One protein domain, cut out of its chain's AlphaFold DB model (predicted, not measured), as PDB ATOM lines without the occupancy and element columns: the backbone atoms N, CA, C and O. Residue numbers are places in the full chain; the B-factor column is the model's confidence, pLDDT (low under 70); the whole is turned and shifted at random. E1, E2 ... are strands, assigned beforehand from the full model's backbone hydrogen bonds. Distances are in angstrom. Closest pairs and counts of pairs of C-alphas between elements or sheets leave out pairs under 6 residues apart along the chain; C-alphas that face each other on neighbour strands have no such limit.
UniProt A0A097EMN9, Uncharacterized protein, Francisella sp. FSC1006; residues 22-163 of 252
ATOM      1  N   TYR A  22     111.947 139.190 171.509       84.56
ATOM      2  CA  TYR A  22     111.189 138.694 172.648       84.56
ATOM      3  C   TYR A  22     111.533 137.233 172.944       84.56
ATOM      4  O   TYR A  22     112.097 136.513 172.113       84.56
ATOM      5  N   THR A  23     111.194 136.799 174.154       90.56
ATOM      6  CA  THR A  23     111.190 135.381 174.523       90.56
ATOM      7  C   THR A  23     109.786 134.819 174.342       90.56
ATOM      8  O   THR A  23     108.834 135.343 174.925       90.56
ATOM      9  N   LEU A  24     109.666 133.751 173.555       90.44
ATOM     10  CA  LEU A  24     108.452 132.954 173.437       90.44
ATOM     11  C   LEU A  24     108.559 131.733 174.349       90.44
ATOM     12  O   LEU A  24     109.433 130.892 174.160       90.44
ATOM     13  N   GLU A  25     107.647 131.619 175.302       94.38
ATOM     14  CA  GLU A  25     107.444 130.414 176.098       94.38
ATOM     15  C   GLU A  25     106.186 129.697 175.603       94.38
ATOM     16  O   GLU A  25     105.097 130.268 175.603       94.38
ATOM     17  N   LEU A  26     106.328 128.443 175.186       92.25
ATOM     18  CA  LEU A  26     105.220 127.563 174.846       92.25
ATOM     19  C   LEU A  26     105.041 126.530 175.958       92.25
ATOM     20  O   LEU A  26     105.841 125.604 176.084       92.25
ATOM     21  N   VAL A  27     103.978 126.676 176.745       94.44
ATOM     22  CA  VAL A  27     103.547 125.706 177.757       94.44
ATOM     23  C   VAL A  27     102.574 124.737 177.091       94.44
ATOM     24  O   VAL A  27     101.395 125.041 176.902       94.44
ATOM     25  N   ASN A  28     103.059 123.565 176.692       91.75
ATOM     26  CA  ASN A  28     102.258 122.570 175.999       91.75
ATOM     27  C   ASN A  28     101.619 121.588 176.993       91.75
ATOM     28  O   ASN A  28     102.083 120.468 177.161       91.75
ATOM     29  N   ASN A  29     100.509 121.983 177.617       92.12
ATOM     30  CA  ASN A  29      99.679 121.099 178.447       92.12
ATOM     31  C   ASN A  29      98.662 120.291 177.613       92.12
ATOM     32  O   ASN A  29      97.678 119.781 178.157       92.12
ATOM     33  N   SER A  30      98.841 120.212 176.290       85.69
ATOM     34  CA  SER A  30      97.990 119.411 175.411       85.69
ATOM     35  C   SER A  30      98.447 117.947 175.359       85.69
ATOM     36  O   SER A  30      99.507 117.584 175.866       85.69
ATOM     37  N   LYS A  31      97.628 117.093 174.740       81.88
ATOM     38  CA  LYS A  31      97.907 115.668 174.511       81.88
ATOM     39  C   LYS A  31      98.826 115.403 173.318       81.88
ATOM     40  O   LYS A  31      99.180 114.249 173.087       81.88
ATOM     41  N   VAL A  32      99.190 116.434 172.556       79.31
ATOM     42  CA  VAL A  32     100.006 116.293 171.349       79.31
ATOM     43  C   VAL A  32     101.276 117.114 171.440       79.31
ATOM     44  O   VAL A  32     101.318 118.183 172.047       79.31
ATOM     45  N   ASP A  33     102.324 116.626 170.793       86.31
ATOM     46  CA  ASP A  33     103.522 117.422 170.581       86.31
ATOM     47  C   ASP A  33     103.190 118.637 169.701       86.31
ATOM     48  O   ASP A  33     102.287 118.603 168.864       86.31
ATOM     49  N   SER A  34     103.937 119.719 169.881       84.94
ATOM     50  CA  SER A  34     103.851 120.947 169.091       84.94
ATOM     51  C   SER A  34     105.240 121.384 168.643       84.94
ATOM     52  O   SER A  34     106.253 120.855 169.107       84.94
ATOM     53  N   ARG A  35     105.306 122.332 167.712       85.00
ATOM     54  CA  ARG A  35     106.555 122.905 167.212       85.00
ATOM     55  C   ARG A  35     106.436 124.407 167.031       85.00
ATOM     56  O   ARG A  35     105.394 124.896 166.597       85.00
ATOM     57  N   ILE A  36     107.513 125.105 167.372       86.31
ATOM     58  CA  ILE A  36     107.699 126.540 167.161       86.31
ATOM     59  C   ILE A  36     108.578 126.699 165.926       86.31
ATOM     60  O   ILE A  36     109.698 126.190 165.898       86.31
ATOM     61  N   TYR A  37     108.077 127.426 164.936       80.31
ATOM     62  CA  TYR A  37     108.754 127.679 163.676       80.31
ATOM     63  C   TYR A  37     108.955 129.175 163.466       80.31
ATOM     64  O   TYR A  37     108.003 129.943 163.518       80.31
ATOM     65  N   SER A  38     110.176 129.597 163.166       75.06
ATOM     66  CA  SER A  38     110.457 130.937 162.645       75.06
ATOM     67  C   SER A  38     111.527 130.833 161.572       75.06
ATOM     68  O   SER A  38     112.408 129.976 161.636       75.06
ATOM     69  N   THR A  39     111.441 131.679 160.551       67.62
ATOM     70  CA  THR A  39     112.425 131.675 159.461       67.62
ATOM     71  C   THR A  39     113.608 132.594 159.749       67.62
ATOM     72  O   THR A  39     114.680 132.391 159.176       67.62
ATOM     73  N   GLN A  40     113.448 133.574 160.647       66.31
ATOM     74  CA  GLN A  40     114.485 134.538 161.009       66.31
ATOM     75  C   GLN A  40     114.374 134.946 162.498       66.31
ATOM     76  O   GLN A  40     113.428 135.616 162.892       66.31
ATOM     77  N   PRO A  41     115.346 134.572 163.357       70.12
ATOM     78  CA  PRO A  41     116.320 133.505 163.120       70.12
ATOM     79  C   PRO A  41     115.616 132.175 162.801       70.12
ATOM     80  O   PRO A  41     114.456 131.985 163.158       70.12
ATOM     81  N   VAL A  42     116.315 131.251 162.134       80.31
ATOM     82  CA  VAL A  42     115.769 129.907 161.888       80.31
ATOM     83  C   VAL A  42     115.558 129.217 163.236       80.31
ATOM     84  O   VAL A  42     116.523 128.914 163.936       80.31
ATOM     85  N   ILE A  43     114.295 128.998 163.581       81.75
ATOM     86  CA  ILE A  43     113.836 128.293 164.776       81.75
ATOM     87  C   ILE A  43     112.972 127.134 164.289       81.75
ATOM     88  O   ILE A  43     112.046 127.338 163.506       81.75
ATOM     89  N   ASP A  44     113.280 125.932 164.760       86.88
ATOM     90  CA  ASP A  44     112.455 124.739 164.583       86.88
ATOM     91  C   ASP A  44     112.556 123.899 165.857       86.88
ATOM     92  O   ASP A  44     113.327 122.940 165.949       86.88
ATOM     93  N   GLU A  45     111.814 124.327 166.872       90.56
ATOM     94  CA  GLU A  45     111.903 123.767 168.216       90.56
ATOM     95  C   GLU A  45     110.688 122.911 168.534       90.56
ATOM     96  O   GLU A  45     109.540 123.329 168.360       90.56
ATOM     97  N   LYS A  46     110.941 121.701 169.035       89.81
ATOM     98  CA  LYS A  46     109.895 120.782 169.485       89.81
ATOM     99  C   LYS A  46     109.458 121.142 170.908       89.81
ATOM    100  O   LYS A  46     110.284 121.329 171.797       89.81
ATOM    101  N   ALA A  47     108.150 121.179 171.133       89.25
ATOM    102  CA  ALA A  47     107.531 121.290 172.447       89.25
ATOM    103  C   ALA A  47     106.698 120.039 172.722       89.25
ATOM    104  O   ALA A  47     105.620 119.856 172.151       89.25
ATOM    105  N   GLU A  48     107.209 119.154 173.572       91.44
ATOM    106  CA  GLU A  48     106.557 117.877 173.867       91.44
ATOM    107  C   GLU A  48     105.254 118.077 174.641       91.44
ATOM    108  O   GLU A  48     105.114 119.039 175.406       91.44
ATOM    109  N   ALA A  49     104.301 117.169 174.454       89.69
ATOM    110  CA  ALA A  49     103.100 117.118 175.278       89.69
ATOM    111  C   ALA A  49     103.462 117.049 176.776       89.69
ATOM    112  O   ALA A  49     104.306 116.258 177.196       89.69
ATOM    113  N   GLY A  50     102.818 117.879 177.596       91.19
ATOM    114  CA  GLY A  50     103.077 117.995 179.034       91.19
ATOM    115  C   GLY A  50     104.364 118.744 179.409       91.19
ATOM    116  O   GLY A  50     104.798 118.643 180.557       91.19
ATOM    117  N   SER A  51     104.989 119.471 178.477       93.81
ATOM    118  CA  SER A  51     106.255 120.183 178.705       93.81
ATOM    119  C   SER A  51     106.147 121.694 178.476       93.81
ATOM    120  O   SER A  51     105.122 122.214 178.037       93.81
ATOM    121  N   SER A  52     107.212 122.424 178.804       95.00
ATOM    122  CA  SER A  52     107.355 123.845 178.472       95.00
ATOM    123  C   SER A  52     108.652 124.061 177.704       95.00
ATOM    124  O   SER A  52     109.711 123.608 178.138       95.00
ATOM    125  N   THR A  53     108.568 124.775 176.585       95.31
ATOM    126  CA  THR A  53     109.704 125.090 175.712       95.31
ATOM    127  C   THR A  53     109.840 126.599 175.603       95.31
ATOM    128  O   THR A  53     108.866 127.293 175.334       95.31
ATOM    129  N   SER A  54     111.049 127.122 175.806       94.06
ATOM    130  CA  SER A  54     111.334 128.554 175.695       94.06
ATOM    131  C   SER A  54     112.325 128.824 174.575       94.06
ATOM    132  O   SER A  54     113.417 128.260 174.565       94.06
ATOM    133  N   VAL A  55     111.966 129.732 173.672       91.06
ATOM    134  CA  VAL A  55     112.839 130.228 172.607       91.06
ATOM    135  C   VAL A  55     113.090 131.709 172.837       91.06
ATOM    136  O   VAL A  55     112.163 132.501 172.985       91.06
ATOM    137  N   SER A  56     114.365 132.085 172.895       88.19
ATOM    138  CA  SER A  56     114.785 133.471 173.104       88.19
ATOM    139  C   SER A  56     115.234 134.115 171.796       88.19
ATOM    140  O   SER A  56     115.558 133.428 170.831       88.19
ATOM    141  N   SER A  57     115.307 135.446 171.788       83.31
ATOM    142  CA  SER A  57     115.758 136.231 170.630       83.31
ATOM    143  C   SER A  57     114.879 136.071 169.382       83.31
ATOM    144  O   SER A  57     115.356 136.275 168.264       83.31
ATOM    145  N   VAL A  58     113.594 135.750 169.569       81.50
ATOM    146  CA  VAL A  58     112.609 135.759 168.486       81.50
ATOM    147  C   VAL A  58     112.414 137.203 168.054       81.50
ATOM    148  O   VAL A  58     112.202 138.078 168.895       81.50
ATOM    149  N   ARG A  59     112.541 137.487 166.761       78.00
ATOM    150  CA  ARG A  59     112.403 138.849 166.246       78.00
ATOM    151  C   ARG A  59     110.932 139.206 166.142       78.00
ATOM    152  O   ARG A  59     110.142 138.434 165.620       78.00
ATOM    153  N   ILE A  60     110.574 140.390 166.630       71.19
ATOM    154  CA  ILE A  60     109.180 140.849 166.631       71.19
ATOM    155  C   ILE A  60     108.671 141.057 165.193       71.19
ATOM    156  O   ILE A  60     107.490 140.875 164.929       71.19
ATOM    157  N   GLU A  61     109.550 141.420 164.259       69.38
ATOM    158  CA  GLU A  61     109.205 141.666 162.850       69.38
ATOM    159  C   GLU A  61     108.971 140.380 162.042       69.38
ATOM    160  O   GLU A  61     108.331 140.430 160.992       69.38
ATOM    161  N   ASP A  62     109.452 139.239 162.534       68.69
ATOM    162  CA  ASP A  62     109.402 137.968 161.821       68.69
ATOM    163  C   ASP A  62     108.201 137.129 162.270       68.69
ATOM    164  O   ASP A  62     107.879 137.030 163.458       68.69
ATOM    165  N   ALA A  63     107.539 136.487 161.306       68.81
ATOM    166  CA  ALA A  63     106.439 135.585 161.602       68.81
ATOM    167  C   ALA A  63     106.959 134.343 162.340       68.81
ATOM    168  O   ALA A  63     107.823 133.620 161.834       68.81
ATOM    169  N   THR A  64     106.410 134.089 163.527       71.69
ATOM    170  CA  THR A  64     106.668 132.862 164.290       71.69
ATOM    171  C   THR A  64     105.401 132.025 164.334       71.69
ATOM    172  O   THR A  64     104.412 132.419 164.948       71.69
ATOM    173  N   GLU A  65     105.426 130.877 163.671       76.69
ATOM    174  CA  GLU A  65     104.314 129.938 163.593       76.69
ATOM    175  C   GLU A  65     104.403 128.895 164.700       76.69
ATOM    176  O   GLU A  65     105.483 128.478 165.124       76.69
ATOM    177  N   ILE A  66     103.244 128.422 165.137       77.19
ATOM    178  CA  ILE A  66     103.141 127.353 166.111       77.19
ATOM    179  C   ILE A  66     102.142 126.320 165.596       77.19
ATOM    180  O   ILE A  66     101.003 126.639 165.232       77.19
ATOM    181  N   LYS A  67     102.623 125.080 165.503       75.94
ATOM    182  CA  LYS A  67     101.940 123.972 164.827       75.94
ATOM    183  C   LYS A  67     101.900 122.749 165.720       75.94
ATOM    184  O   LYS A  67     102.833 122.515 166.485       75.94
ATOM    185  N   THR A  68     100.860 121.935 165.602       71.06
ATOM    186  CA  THR A  68     100.869 120.597 166.198       71.06
ATOM    187  C   THR A  68     101.843 119.707 165.421       71.06
ATOM    188  O   THR A  68     101.950 119.770 164.196       71.06
ATOM    189  N   ALA A  69     102.606 118.883 166.133       61.75
ATOM    190  CA  ALA A  69     103.662 118.035 165.585       61.75
ATOM    191  C   ALA A  69     103.149 116.640 165.197       61.75
ATOM    192  O   ALA A  69     103.883 115.656 165.299       61.75
ATOM    193  N   ALA A  70     101.881 116.521 164.805       53.38
ATOM    194  CA  ALA A  70     101.341 115.234 164.398       53.38
ATOM    195  C   ALA A  70     101.976 114.775 163.070       53.38
ATOM    196  O   ALA A  70     102.487 115.572 162.276       53.38
ATOM    197  N   SER A  71     101.985 113.462 162.827       42.72
ATOM    198  CA  SER A  71     102.480 112.885 161.576       42.72
ATOM    199  C   SER A  71     101.698 113.442 160.382       42.72
ATOM    200  O   SER A  71     100.466 113.466 160.397       42.72
ATOM    201  N   VAL A  72     102.405 113.876 159.337       38.56
ATOM    202  CA  VAL A  72     101.822 114.315 158.056       38.56
ATOM    203  C   VAL A  72     100.773 113.289 157.587       38.56
ATOM    204  O   VAL A  72     101.061 112.090 157.633       38.56
ATOM    205  N   PRO A  73      99.569 113.710 157.153       43.09
ATOM    206  CA  PRO A  73      99.159 115.079 156.811       43.09
ATOM    207  C   PRO A  73      98.511 115.894 157.950       43.09
ATOM    208  O   PRO A  73      97.917 116.916 157.670       43.09
ATOM    209  N   SER A  74      98.589 115.472 159.217       51.19
ATOM    210  CA  SER A  74      97.744 116.008 160.310       51.19
ATOM    211  C   SER A  74      98.298 117.221 161.089       51.19
ATOM    212  O   SER A  74      98.003 117.378 162.274       51.19
ATOM    213  N   GLN A  75      99.121 118.068 160.460       56.66
ATOM    214  CA  GLN A  75      99.742 119.216 161.138       56.66
ATOM    215  C   GLN A  75      98.834 120.448 161.135       56.66
ATOM    216  O   GLN A  75      98.836 121.236 160.194       56.66
ATOM    217  N   GLN A  76      98.167 120.696 162.257       58.69
ATOM    218  CA  GLN A  76      97.356 121.893 162.423       58.69
ATOM    219  C   GLN A  76      98.238 123.078 162.823       58.69
ATOM    220  O   GLN A  76      98.852 123.088 163.895       58.69
ATOM    221  N   SER A  77      98.257 124.116 161.990       61.16
ATOM    222  CA  SER A  77      98.699 125.438 162.439       61.16
ATOM    223  C   SER A  77      97.627 126.002 163.357       61.16
ATOM    224  O   SER A  77      96.462 126.078 162.975       61.16
ATOM    225  N   PHE A  78      97.996 126.352 164.584       65.12
ATOM    226  CA  PHE A  78      97.054 126.988 165.501       65.12
ATOM    227  C   PHE A  78      97.343 128.466 165.651       65.12
ATOM    228  O   PHE A  78      96.416 129.193 165.965       65.12
ATOM    229  N   GLY A  79      98.560 128.945 165.378       66.19
ATOM    230  CA  GLY A  79      98.800 130.378 165.394       66.19
ATOM    231  C   GLY A  79     100.095 130.852 164.765       66.19
ATOM    232  O   GLY A  79     101.071 130.113 164.697       66.19
ATOM    233  N   SER A  80     100.089 132.119 164.368       69.19
ATOM    234  CA  SER A  80     101.215 132.870 163.829       69.19
ATOM    235  C   SER A  80     101.324 134.195 164.573       69.19
ATOM    236  O   SER A  80     100.400 135.009 164.559       69.19
ATOM    237  N   LEU A  81     102.442 134.401 165.263       70.62
ATOM    238  CA  LEU A  81     102.796 135.670 165.890       70.62
ATOM    239  C   LEU A  81     103.415 136.582 164.833       70.62
ATOM    240  O   LEU A  81     104.430 136.223 164.243       70.62
ATOM    241  N   VAL A  82     102.801 137.738 164.594       66.94
ATOM    242  CA  VAL A  82     103.210 138.709 163.572       66.94
ATOM    243  C   VAL A  82     103.036 140.127 164.113       66.94
ATOM    244  O   VAL A  82     102.006 140.446 164.714       66.94
ATOM    245  N   LYS A  83     104.007 141.011 163.869       60.03
ATOM    246  CA  LYS A  83     103.847 142.454 164.095       60.03
ATOM    247  C   LYS A  83     103.308 143.133 162.842       60.03
ATOM    248  O   LYS A  83     103.991 143.221 161.828       60.03
ATOM    249  N   SER A  84     102.091 143.658 162.930       58.97
ATOM    250  CA  SER A  84     101.601 144.645 161.963       58.97
ATOM    251  C   SER A  84     102.229 146.019 162.235       58.97
ATOM    252  O   SER A  84     102.899 146.223 163.246       58.97
ATOM    253  N   SER A  85     101.950 147.012 161.388       58.81
ATOM    254  CA  SER A  85     102.417 148.394 161.595       58.81
ATOM    255  C   SER A  85     101.938 149.037 162.905       58.81
ATOM    256  O   SER A  85     102.508 150.040 163.325       58.81
ATOM    257  N   SER A  86     100.889 148.494 163.534       56.78
ATOM    258  CA  SER A  86     100.218 149.120 164.682       56.78
ATOM    259  C   SER A  86     100.192 148.257 165.943       56.78
ATOM    260  O   SER A  86     100.109 148.808 167.035       56.78
ATOM    261  N   ASN A  87     100.251 146.927 165.817       62.19
ATOM    262  CA  ASN A  87     100.174 146.002 166.950       62.19
ATOM    263  C   ASN A  87     100.937 144.705 166.677       62.19
ATOM    264  O   ASN A  87     100.960 144.213 165.543       62.19
ATOM    265  N   PHE A  88     101.471 144.113 167.743       60.91
ATOM    266  CA  PHE A  88     101.879 142.712 167.746       60.91
ATOM    267  C   PHE A  88     100.632 141.828 167.883       60.91
ATOM    268  O   PHE A  88      99.762 142.103 168.709       60.91
ATOM    269  N   THR A  89     100.494 140.810 167.040       63.72
ATOM    270  CA  THR A  89      99.260 140.022 166.917       63.72
ATOM    271  C   THR A  89      99.554 138.538 166.846       63.72
ATOM    272  O   THR A  89     100.514 138.130 166.203       63.72
ATOM    273  N   LEU A  90      98.705 137.730 167.477       66.38
ATOM    274  CA  LEU A  90      98.611 136.303 167.184       66.38
ATOM    275  C   LEU A  90      97.411 136.091 166.257       66.38
ATOM    276  O   LEU A  90      96.284 136.381 166.663       66.38
ATOM    277  N   GLN A  91      97.665 135.616 165.039       62.03
ATOM    278  CA  GLN A  91      96.653 135.215 164.061       62.03
ATOM    279  C   GLN A  91      96.516 133.705 164.052       62.03
ATOM    280  O   GLN A  91      97.508 132.993 164.118       62.03
ATOM    281  N   LEU A  92      95.291 133.211 163.978       58.31
ATOM    282  CA  LEU A  92      95.000 131.811 164.247       58.31
ATOM    283  C   LEU A  92      94.296 131.247 163.020       58.31
ATOM    284  O   LEU A  92      93.129 131.554 162.778       58.31
ATOM    285  N   THR A  93      95.044 130.492 162.210       50.72
ATOM    286  CA  THR A  93      94.592 130.002 160.903       50.72
ATOM    287  C   THR A  93      94.568 128.479 160.880       50.72
ATOM    288  O   THR A  93      95.626 127.849 160.857       50.72
ATOM    289  N   PRO A  94      93.395 127.861 160.809       43.47
ATOM    290  CA  PRO A  94      93.317 126.451 160.509       43.47
ATOM    291  C   PRO A  94      93.547 126.247 159.013       43.47
ATOM    292  O   PRO A  94      92.754 126.697 158.183       43.47
ATOM    293  N   GLN A  95      94.651 125.596 158.649       37.88
ATOM    294  CA  GLN A  95      94.863 125.189 157.267       37.88
ATOM    295  C   GLN A  95      94.234 123.813 157.010       37.88
ATOM    296  O   GLN A  95      94.341 122.897 157.814       37.88
ATOM    297  N   THR A  96      93.576 123.730 155.853       38.69
ATOM    298  CA  THR A  96      93.151 122.528 155.116       38.69
ATOM    299  C   THR A  96      91.989 121.656 155.644       38.69
ATOM    300  O   THR A  96      91.964 121.119 156.744       38.69
ATOM    301  N   TYR A  97      91.010 121.449 154.748       38.41
ATOM    302  CA  TYR A  97      89.736 120.713 154.893       38.41
ATOM    303  C   TYR A  97      89.864 119.209 155.225       38.41
ATOM    304  O   TYR A  97      88.877 118.556 155.555       38.41
ATOM    305  N   SER A  98      91.062 118.635 155.110       38.88
ATOM    306  CA  SER A  98      91.309 117.192 155.262       38.88
ATOM    307  C   SER A  98      91.909 116.788 156.606       38.88
ATOM    308  O   SER A  98      92.184 115.608 156.812       38.88
ATOM    309  N   GLU A  99      92.158 117.739 157.499       42.41
ATOM    310  CA  GLU A  99      92.867 117.482 158.748       42.41
ATOM    311  C   GLU A  99      91.855 117.352 159.883       42.41
ATOM    312  O   GLU A  99      90.912 118.131 159.974       42.41
ATOM    313  N   ALA A 100      91.985 116.326 160.725       45.59
ATOM    314  CA  ALA A 100      91.155 116.206 161.916       45.59
ATOM    315  C   ALA A 100      91.571 117.325 162.878       45.59
ATOM    316  O   ALA A 100      92.617 117.232 163.517       45.59
ATOM    317  N   TRP A 101      90.788 118.402 162.926       51.81
ATOM    318  CA  TRP A 101      91.066 119.529 163.809       51.81
ATOM    319  C   TRP A 101      91.094 119.037 165.245       51.81
ATOM    320  O   TRP A 101      90.138 118.415 165.703       51.81
ATOM    321  N   GLN A 102      92.178 119.312 165.953       60.69
ATOM    322  CA  GLN A 102      92.272 118.967 167.359       60.69
ATOM    323  C   GLN A 102      91.486 119.991 168.181       60.69
ATOM    324  O   GLN A 102      91.510 121.183 167.862       60.69
ATOM    325  N   ASP A 103      90.816 119.552 169.253       68.25
ATOM    326  CA  ASP A 103      90.272 120.496 170.239       68.25
ATOM    327  C   ASP A 103      91.434 121.112 171.020       68.25
ATOM    328  O   ASP A 103      91.865 120.582 172.044       68.25
ATOM    329  N   VAL A 104      91.994 122.196 170.492       72.38
ATOM    330  CA  VAL A 104      93.078 122.937 171.133       72.38
ATOM    331  C   VAL A 104      92.539 124.263 171.650       72.38
ATOM    332  O   VAL A 104      91.997 125.101 170.923       72.38
ATOM    333  N   LYS A 105      92.722 124.446 172.953       81.44
ATOM    334  CA  LYS A 105      92.572 125.705 173.678       81.44
ATOM    335  C   LYS A 105      93.911 126.408 173.685       81.44
ATOM    336  O   LYS A 105      94.920 125.792 174.036       81.44
ATOM    337  N   VAL A 106      93.901 127.701 173.406       81.75
ATOM    338  CA  VAL A 106      95.102 128.520 173.490       81.75
ATOM    339  C   VAL A 106      94.839 129.715 174.385       81.75
ATOM    340  O   VAL A 106      93.891 130.478 174.191       81.75
ATOM    341  N   GLU A 107      95.714 129.886 175.362       88.25
ATOM    342  CA  GLU A 107      95.800 131.082 176.187       88.25
ATOM    343  C   GLU A 107      97.086 131.830 175.843       88.25
ATOM    344  O   GLU A 107      98.145 131.225 175.685       88.25
ATOM    345  N   VAL A 108      96.992 133.151 175.730       85.12
ATOM    346  CA  VAL A 108      98.116 134.042 175.457       85.12
ATOM    347  C   VAL A 108      98.249 135.023 176.608       85.12
ATOM    348  O   VAL A 108      97.275 135.675 176.998       85.12
ATOM    349  N   LYS A 109      99.467 135.168 177.126       86.25
ATOM    350  CA  LYS A 109      99.791 136.079 178.223       86.25
ATOM    351  C   LYS A 109     101.083 136.844 177.947       86.25
ATOM    352  O   LYS A 109     102.072 136.272 177.499       86.25
ATOM    353  N   GLY A 110     101.087 138.128 178.286       80.75
ATOM    354  CA  GLY A 110     102.284 138.969 178.287       80.75
ATOM    355  C   GLY A 110     102.065 140.271 179.055       80.75
ATOM    356  O   GLY A 110     101.066 140.431 179.759       80.75
ATOM    357  N   SER A 111     102.989 141.222 178.916       77.69
ATOM    358  CA  SER A 111     102.893 142.553 179.548       77.69
ATOM    359  C   SER A 111     101.684 143.378 179.081       77.69
ATOM    360  O   SER A 111     101.262 144.309 179.761       77.69
ATOM    361  N   PHE A 112     101.104 143.008 177.942       75.12
ATOM    362  CA  PHE A 112      99.925 143.600 177.311       75.12
ATOM    363  C   PHE A 112      98.586 143.037 177.820       75.12
ATOM    364  O   PHE A 112      97.527 143.506 177.405       75.12
ATOM    365  N   GLY A 113      98.613 142.032 178.701       80.81
ATOM    366  CA  GLY A 113      97.425 141.391 179.262       80.81
ATOM    367  C   GLY A 113      97.281 139.921 178.871       80.81
ATOM    368  O   GLY A 113      98.244 139.258 178.478       80.81
ATOM    369  N   THR A 114      96.060 139.410 179.020       85.25
ATOM    370  CA  THR A 114      95.720 138.002 178.788       85.25
ATOM    371  C   THR A 114      94.517 137.889 177.865       85.25
ATOM    372  O   THR A 114      93.573 138.680 177.936       85.25
ATOM    373  N   GLY A 115      94.540 136.886 176.999       82.31
ATOM    374  CA  GLY A 115      93.392 136.486 176.201       82.31
ATOM    375  C   GLY A 115      93.444 135.005 175.923       82.31
ATOM    376  O   GLY A 115      94.477 134.358 176.074       82.31
ATOM    377  N   SER A 116      92.307 134.470 175.526       81.75
ATOM    378  CA  SER A 116      92.208 133.073 175.158       81.75
ATOM    379  C   SER A 116      91.273 132.914 173.988       81.75
ATOM    380  O   SER A 116      90.375 133.730 173.755       81.75
ATOM    381  N   TYR A 117      91.484 131.833 173.262       76.31
ATOM    382  CA  TYR A 117      90.509 131.347 172.324       76.31
ATOM    383  C   TYR A 117      90.476 129.830 172.372       76.31
ATOM    384  O   TYR A 117      91.429 129.159 172.782       76.31
ATOM    385  N   GLN A 118      89.353 129.293 171.932       71.81
ATOM    386  CA  GLN A 118      89.210 127.874 171.748       71.81
ATOM    387  C   GLN A 118      88.618 127.599 170.375       71.81
ATOM    388  O   GLN A 118      87.492 128.011 170.076       71.81
ATOM    389  N   ALA A 119      89.391 126.895 169.552       55.56
ATOM    390  CA  ALA A 119      88.929 126.326 168.298       55.56
ATOM    391  C   ALA A 119      88.273 124.968 168.594       55.56
ATOM    392  O   ALA A 119      88.844 123.921 168.311       55.56
ATOM    393  N   VAL A 120      87.103 124.963 169.242       55.16
ATOM    394  CA  VAL A 120      86.410 123.697 169.552       55.16
ATOM    395  C   VAL A 120      85.513 123.287 168.409       55.16
ATOM    396  O   VAL A 120      84.706 124.076 167.915       55.16
ATOM    397  N   LEU A 121      85.482 121.981 168.199       49.19
ATOM    398  CA  LEU A 121      84.253 121.228 167.969       49.19
ATOM    399  C   LEU A 121      83.309 121.336 169.183       49.19
ATOM    400  O   LEU A 121      83.078 120.362 169.899       49.19
ATOM    401  N   THR A 122      82.795 122.531 169.495       43.53
ATOM    402  CA  THR A 122      81.710 122.602 170.480       43.53
ATOM    403  C   THR A 122      80.493 121.932 169.840       43.53
ATOM    404  O   THR A 122      80.353 121.974 168.615       43.53
ATOM    405  N   PRO A 123      79.526 121.417 170.619       39.34
ATOM    406  CA  PRO A 123      78.215 121.031 170.087       39.34
ATOM    407  C   PRO A 123      77.486 122.131 169.301       39.34
ATOM    408  O   PRO A 123      76.414 121.894 168.760       39.34
ATOM    409  N   ALA A 124      78.013 123.353 169.315       41.72
ATOM    410  CA  ALA A 124      77.500 124.489 168.590       41.72
ATOM    411  C   ALA A 124      78.466 124.987 167.507       41.72
ATOM    412  O   ALA A 124      78.205 126.062 167.024       41.72
ATOM    413  N   GLY A 125      79.578 124.311 167.182       48.69
ATOM    414  CA  GLY A 125      80.487 124.716 166.092       48.69
ATOM    415  C   GLY A 125      81.247 126.039 166.287       48.69
ATOM    416  O   GLY A 125      81.972 126.474 165.394       48.69
ATOM    417  N   LYS A 126      81.106 126.697 167.445       54.97
ATOM    418  CA  LYS A 126      81.546 128.085 167.646       54.97
ATOM    419  C   LYS A 126      82.982 128.217 168.110       54.97
ATOM    420  O   LYS A 126      83.405 127.583 169.078       54.97
ATOM    421  N   VAL A 127      83.666 129.177 167.498       61.22
ATOM    422  CA  VAL A 127      84.889 129.765 168.035       61.22
ATOM    423  C   VAL A 127      84.515 130.668 169.205       61.22
ATOM    424  O   VAL A 127      83.713 131.590 169.067       61.22
ATOM    425  N   THR A 128      85.105 130.412 170.369       67.38
ATOM    426  CA  THR A 128      84.970 131.298 171.530       67.38
ATOM    427  C   THR A 128      86.288 132.027 171.745       67.38
ATOM    428  O   THR A 128      87.346 131.402 171.773       67.38
ATOM    429  N   ALA A 129      86.234 133.353 171.856       72.25
ATOM    430  CA  ALA A 129      87.393 134.206 172.099       72.25
ATOM    431  C   ALA A 129      87.103 135.154 173.269       72.25
ATOM    432  O   ALA A 129      85.965 135.592 173.452       72.25
ATOM    433  N   SER A 130      88.121 135.456 174.074       78.19
ATOM    434  CA  SER A 130      87.992 136.328 175.242       78.19
ATOM    435  C   SER A 130      89.254 137.152 175.524       78.19
ATOM    436  O   SER A 130      90.355 136.847 175.054       78.19
ATOM    437  N   GLY A 131      89.098 138.207 176.332       81.88
ATOM    438  CA  GLY A 131      90.197 139.086 176.738       81.88
ATOM    439  C   GLY A 131      90.745 139.908 175.571       81.88
ATOM    440  O   GLY A 131      89.985 140.564 174.858       81.88
ATOM    441  N   ILE A 132      92.067 139.880 175.381       76.12
ATOM    442  CA  ILE A 132      92.732 140.557 174.250       76.12
ATOM    443  C   ILE A 132      92.474 139.873 172.894       76.12
ATOM    444  O   ILE A 132      92.816 140.439 171.855       76.12
ATOM    445  N   CYS A 133      91.886 138.670 172.897       75.94
ATOM    446  CA  CYS A 133      91.522 137.916 171.701       75.94
ATOM    447  C   CYS A 133      90.090 138.231 171.268       75.94
ATOM    448  O   CYS A 133      89.164 138.224 172.081       75.94
ATOM    449  N   LYS A 134      89.903 138.485 169.972       71.88
ATOM    450  CA  LYS A 134      88.601 138.758 169.358       71.88
ATOM    451  C   LYS A 134      88.467 137.976 168.055       71.88
ATOM    452  O   LYS A 134      89.424 137.888 167.289       71.88
ATOM    453  N   ALA A 135      87.278 137.430 167.815       63.59
ATOM    454  CA  ALA A 135      86.918 136.917 166.500       63.59
ATOM    455  C   ALA A 135      86.831 138.091 165.514       63.59
ATOM    456  O   ALA A 135      86.311 139.159 165.860       63.59
ATOM    457  N   GLU A 136      87.371 137.919 164.312       56.66
ATOM    458  CA  GLU A 136      87.275 138.948 163.284       56.66
ATOM    459  C   GLU A 136      85.835 139.037 162.768       56.66
ATOM    460  O   GLU A 136      85.186 138.036 162.483       56.66
ATOM    461  N   THR A 137      85.302 140.258 162.707       45.44
ATOM    462  CA  THR A 137      83.883 140.517 162.403       45.44
ATOM    463  C   THR A 137      83.645 140.922 160.947       45.44
ATOM    464  O   THR A 137      82.496 140.974 160.512       45.44
ATOM    465  N   HIS A 138      84.700 141.180 160.166       36.16
ATOM    466  CA  HIS A 138      84.596 141.682 158.794       36.16
ATOM    467  C   HIS A 138      85.625 141.025 157.865       36.16
ATOM    468  O   HIS A 138      86.772 141.454 157.800       36.16
ATOM    469  N   GLY A 139      85.202 139.993 157.131       40.75
ATOM    470  CA  GLY A 139      85.942 139.430 155.991       40.75
ATOM    471  C   GLY A 139      87.143 138.533 156.315       40.75
ATOM    472  O   GLY A 139      87.599 137.818 155.430       40.75
ATOM    473  N   GLY A 140      87.625 138.511 157.558       38.69
ATOM    474  CA  GLY A 140      88.642 137.568 158.016       38.69
ATOM    475  C   GLY A 140      88.017 136.419 158.802       38.69
ATOM    476  O   GLY A 140      87.191 136.633 159.684       38.69
ATOM    477  N   THR A 141      88.359 135.176 158.463       47.28
ATOM    478  CA  THR A 141      87.754 133.969 159.063       47.28
ATOM    479  C   THR A 141      88.611 133.399 160.207       47.28
ATOM    480  O   THR A 141      88.770 132.187 160.330       47.28
ATOM    481  N   GLY A 142      89.197 134.277 161.038       57.06
ATOM    482  CA  GLY A 142      90.144 133.921 162.108       57.06
ATOM    483  C   GLY A 142      89.907 134.632 163.450       57.06
ATOM    484  O   GLY A 142      89.008 135.462 163.603       57.06
ATOM    485  N   VAL A 143      90.730 134.290 164.449       62.16
ATOM    486  CA  VAL A 143      90.812 135.008 165.733       62.16
ATOM    487  C   VAL A 143      92.121 135.776 165.782       62.16
ATOM    488  O   VAL A 143      93.179 135.229 165.466       62.16
ATOM    489  N   THR A 144      92.040 137.025 166.233       70.12
ATOM    490  CA  THR A 144      93.200 137.891 166.426       70.12
ATOM    491  C   THR A 144      93.317 138.269 167.897       70.12
ATOM    492  O   THR A 144      92.369 138.769 168.507       70.12
ATOM    493  N   CYS A 145      94.495 138.044 168.480       72.38
ATOM    494  CA  CYS A 145      94.838 138.516 169.821       72.38
ATOM    495  C   CYS A 145      95.765 139.723 169.706       72.38
ATOM    496  O   CYS A 145      96.915 139.573 169.298       72.38
ATOM    497  N   ALA A 146      95.267 140.914 170.043       74.31
ATOM    498  CA  ALA A 146      96.055 142.142 169.981       74.31
ATOM    499  C   ALA A 146      96.934 142.255 171.229       74.31
ATOM    500  O   ALA A 146      96.460 142.562 172.321       74.31
ATOM    501  N   LEU A 147      98.230 142.023 171.058       72.38
ATOM    502  CA  LEU A 147      99.225 141.968 172.126       72.38
ATOM    503  C   LEU A 147      99.793 143.371 172.452       72.38
ATOM    504  O   LEU A 147     100.910 143.505 172.938       72.38
ATOM    505  N   GLY A 148      99.015 144.428 172.194       66.31
ATOM    506  CA  GLY A 148      99.363 145.827 172.467       66.31
ATOM    507  C   GLY A 148     100.228 146.519 171.400       66.31
ATOM    508  O   GLY A 148     100.675 145.911 170.426       66.31
ATOM    509  N   SER A 149     100.447 147.825 171.607       64.69
ATOM    510  CA  SER A 149     101.216 148.713 170.716       64.69
ATOM    511  C   SER A 149     102.698 148.845 171.091       64.69
ATOM    512  O   SER A 149     103.474 149.418 170.332       64.69
ATOM    513  N   SER A 150     103.088 148.376 172.280       69.88
ATOM    514  CA  SER A 150     104.480 148.329 172.736       69.88
ATOM    515  C   SER A 150     105.068 146.940 172.522       69.88
ATOM    516  O   SER A 150     104.412 145.943 172.819       69.88
ATOM    517  N   ASP A 151     106.320 146.892 172.091       74.38
ATOM    518  CA  ASP A 151     107.053 145.657 171.813       74.38
ATOM    519  C   ASP A 151     107.143 144.756 173.057       74.38
ATOM    520  O   ASP A 151     107.606 145.215 174.109       74.38
ATOM    521  N   PRO A 152     106.690 143.487 172.987       76.94
ATOM    522  CA  PRO A 152     106.754 142.593 174.135       76.94
ATOM    523  C   PRO A 152     108.192 142.150 174.409       76.94
ATOM    524  O   PRO A 152     108.953 141.864 173.493       76.94
ATOM    525  N   SER A 153     108.547 142.010 175.686       82.62
ATOM    526  CA  SER A 153     109.780 141.329 176.105       82.62
ATOM    527  C   SER A 153     109.586 139.817 176.247       82.62
ATOM    528  O   SER A 153     110.519 139.038 176.061       82.62
ATOM    529  N   ASN A 154     108.371 139.398 176.602       87.69
ATOM    530  CA  ASN A 154     107.995 138.006 176.787       87.69
ATOM    531  C   ASN A 154     106.556 137.760 176.331       87.69
ATOM    532  O   ASN A 154     105.668 138.596 176.512       87.69
ATOM    533  N   VAL A 155     106.340 136.576 175.772       87.44
ATOM    534  CA  VAL A 155     105.027 136.064 175.402       87.44
ATOM    535  C   VAL A 155     104.969 134.620 175.868       87.44
ATOM    536  O   VAL A 155     105.814 133.819 175.476       87.44
ATOM    537  N   THR A 156     103.979 134.291 176.688       91.44
ATOM    538  CA  THR A 156     103.682 132.910 177.065       91.44
ATOM    539  C   THR A 156     102.424 132.475 176.325       91.44
ATOM    540  O   THR A 156     101.393 133.150 176.388       91.44
ATOM    541  N   ILE A 157     102.515 131.351 175.626       89.25
ATOM    542  CA  ILE A 157     101.395 130.676 174.981       89.25
ATOM    543  C   ILE A 157     101.196 129.346 175.688       89.25
ATOM    544  O   ILE A 157     102.108 128.527 175.753       89.25
ATOM    545  N   THR A 158      99.995 129.128 176.206       90.88
ATOM    546  CA  THR A 158      99.620 127.873 176.854       90.88
ATOM    547  C   THR A 158      98.649 127.125 175.961       90.88
ATOM    548  O   THR A 158      97.586 127.649 175.629       90.88
ATOM    549  N   LEU A 159      98.995 125.889 175.607       87.00
ATOM    550  CA  LEU A 159      98.113 124.971 174.892       87.00
ATOM    551  C   LEU A 159      97.489 123.998 175.879       87.00
ATOM    552  O   LEU A 159      98.186 123.426 176.713       87.00
ATOM    553  N   THR A 160      96.189 123.767 175.764       86.62
ATOM    554  CA  THR A 160      95.492 122.683 176.472       86.62
ATOM    555  C   THR A 160      94.560 121.955 175.505       86.62
ATOM    556  O   THR A 160      94.242 122.474 174.438       86.62
ATOM    557  N   GLY A 161      94.135 120.740 175.857       80.00
ATOM    558  CA  GLY A 161      93.343 119.890 174.961       80.00
ATOM    559  C   GLY A 161      94.233 119.007 174.087       80.00
ATOM    560  O   GLY A 161      95.096 118.308 174.615       80.00
ATOM    561  N   GLY A 162      94.041 119.014 172.769       70.81
ATOM    562  CA  GLY A 162      94.763 118.154 171.823       70.81
ATOM    563  C   GLY A 162      94.092 116.798 171.590       70.81
ATOM    564  O   GLY A 162      94.722 115.869 171.089       70.81
ATOM    565  N   ASP A 163      92.820 116.653 171.965       71.44
ATOM    566  CA  ASP A 163      92.047 115.472 171.597       71.44
ATOM    567  C   ASP A 163      91.765 115.499 170.094       71.44
ATOM    568  O   ASP A 163      91.162 116.441 169.576       71.44
TER     569      ASP A 163
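What this domain is: This is residues 22 to 163 of the 252 residues of an uncharacterized protein of Francisella sp. FSC1006 (UniProt A0A097EMN9). Two twisted sheets are stacked face to face as a sandwich, one of seven strands and one of six, with their strands running nearly along each other. Both pairs of edges come near each other, E3 by E4 at one side and E11 by E10 at the other, which gives the look of a flattened, nearly closed barrel. The printed part has 142 residues with thirteen named strands, E1 to E13 in that order along the chain, and no named helix: the class is all strand. The larger sheet has the order E3, E2, E5, E6, E7, E12, E11 and is antiparallel throughout; the other has the order E4, E1, E13, E8, E9, E10 and is mixed, with E1 and E13 parallel. The whole is compact, with a radius of gyration of the C-alphas of 14.1 A and spans of 38 by 33 by 23 A.

Where its parts are: In the larger sheet, E3 is residues 42 to 47, beginning at C-alpha 42 at (115.769, 129.907, 161.888), and E2 is residues 34 to 39. E5 is residues 64 to 68, E6 is residues 77 to 83 and 17.9 A long from first to last C-alpha, and E7 is residues 88 to 92. E12 is residues 143 to 146 and E11 residues 133 to 135. In the other sheet, E4 is residues 51 to 59, 23.3 A long, and bends by 57 degrees at residue 56. E1 is residues 22 to 30, 23.5 A long, with C-alpha 22 at (111.189, 138.694, 172.648). E13, the longest strand, is residues 154 to 163, 28.1 A long, and ends at C-alpha 163 at (92.047, 115.472, 171.597). E8 is residues 103 to 110, 23.5 A long, E9 is residues 113 to 119, 20.5 A long, and E10 is residues 128 to 131.

How they stand to each other: The larger sheet has E3 and E11 as its edge strands. E2 and E3 form a hairpin, with N 36 and O 45 2.9 A apart. E2 and E5 are antiparallel at 153 degrees, with N 37 and O 65 2.8 A apart. E5, E6 and E7 form a meander, each strand the antiparallel neighbour of the one before; N 66 and O 79 are 2.8 A apart, and N 80 and O 91 2.7 A. E7 and E12 have N 145 and O 90 3.0 A apart, and the hairpin of E11 and E12 has N 134 and O 144 2.9 A apart. In the other sheet, whose edge strands are E4 and E10, E4 and E1 are antiparallel, with N 26 and O 53 2.8 A apart. E1 and E13 are parallel at 18 degrees, with N 27 and O 157 2.8 A apart. E13 and E8 are antiparallel, with N 158 and O 107 2.8 A apart. E8, E9 and E10 form a second meander, with N 108 and O 115 2.8 A apart and N 118 and O 128 2.9 A. Where the sheets face each other, their parts are 8.9 A apart centre to centre and their strands stand at 13 degrees. The closest C-alphas of E3 and E4 are those of Ala 47 and Thr 53, 5.5 A apart. The closest of E10 and E11 are those of Ala 129 and Ala 135, 6.2 A. E3 and E10 are apart.

The domain as a whole: The two C-alphas farthest apart are those of Pro 41 and Pro 123, at 40.7 A. The printed part has no cut, and no link between its named strands is long. The mean pLDDT of the printed part is 70.7; 61 residues are under 70, among them residues 69 to 80, 82 to 103, 119 to 128 and 135 to 143.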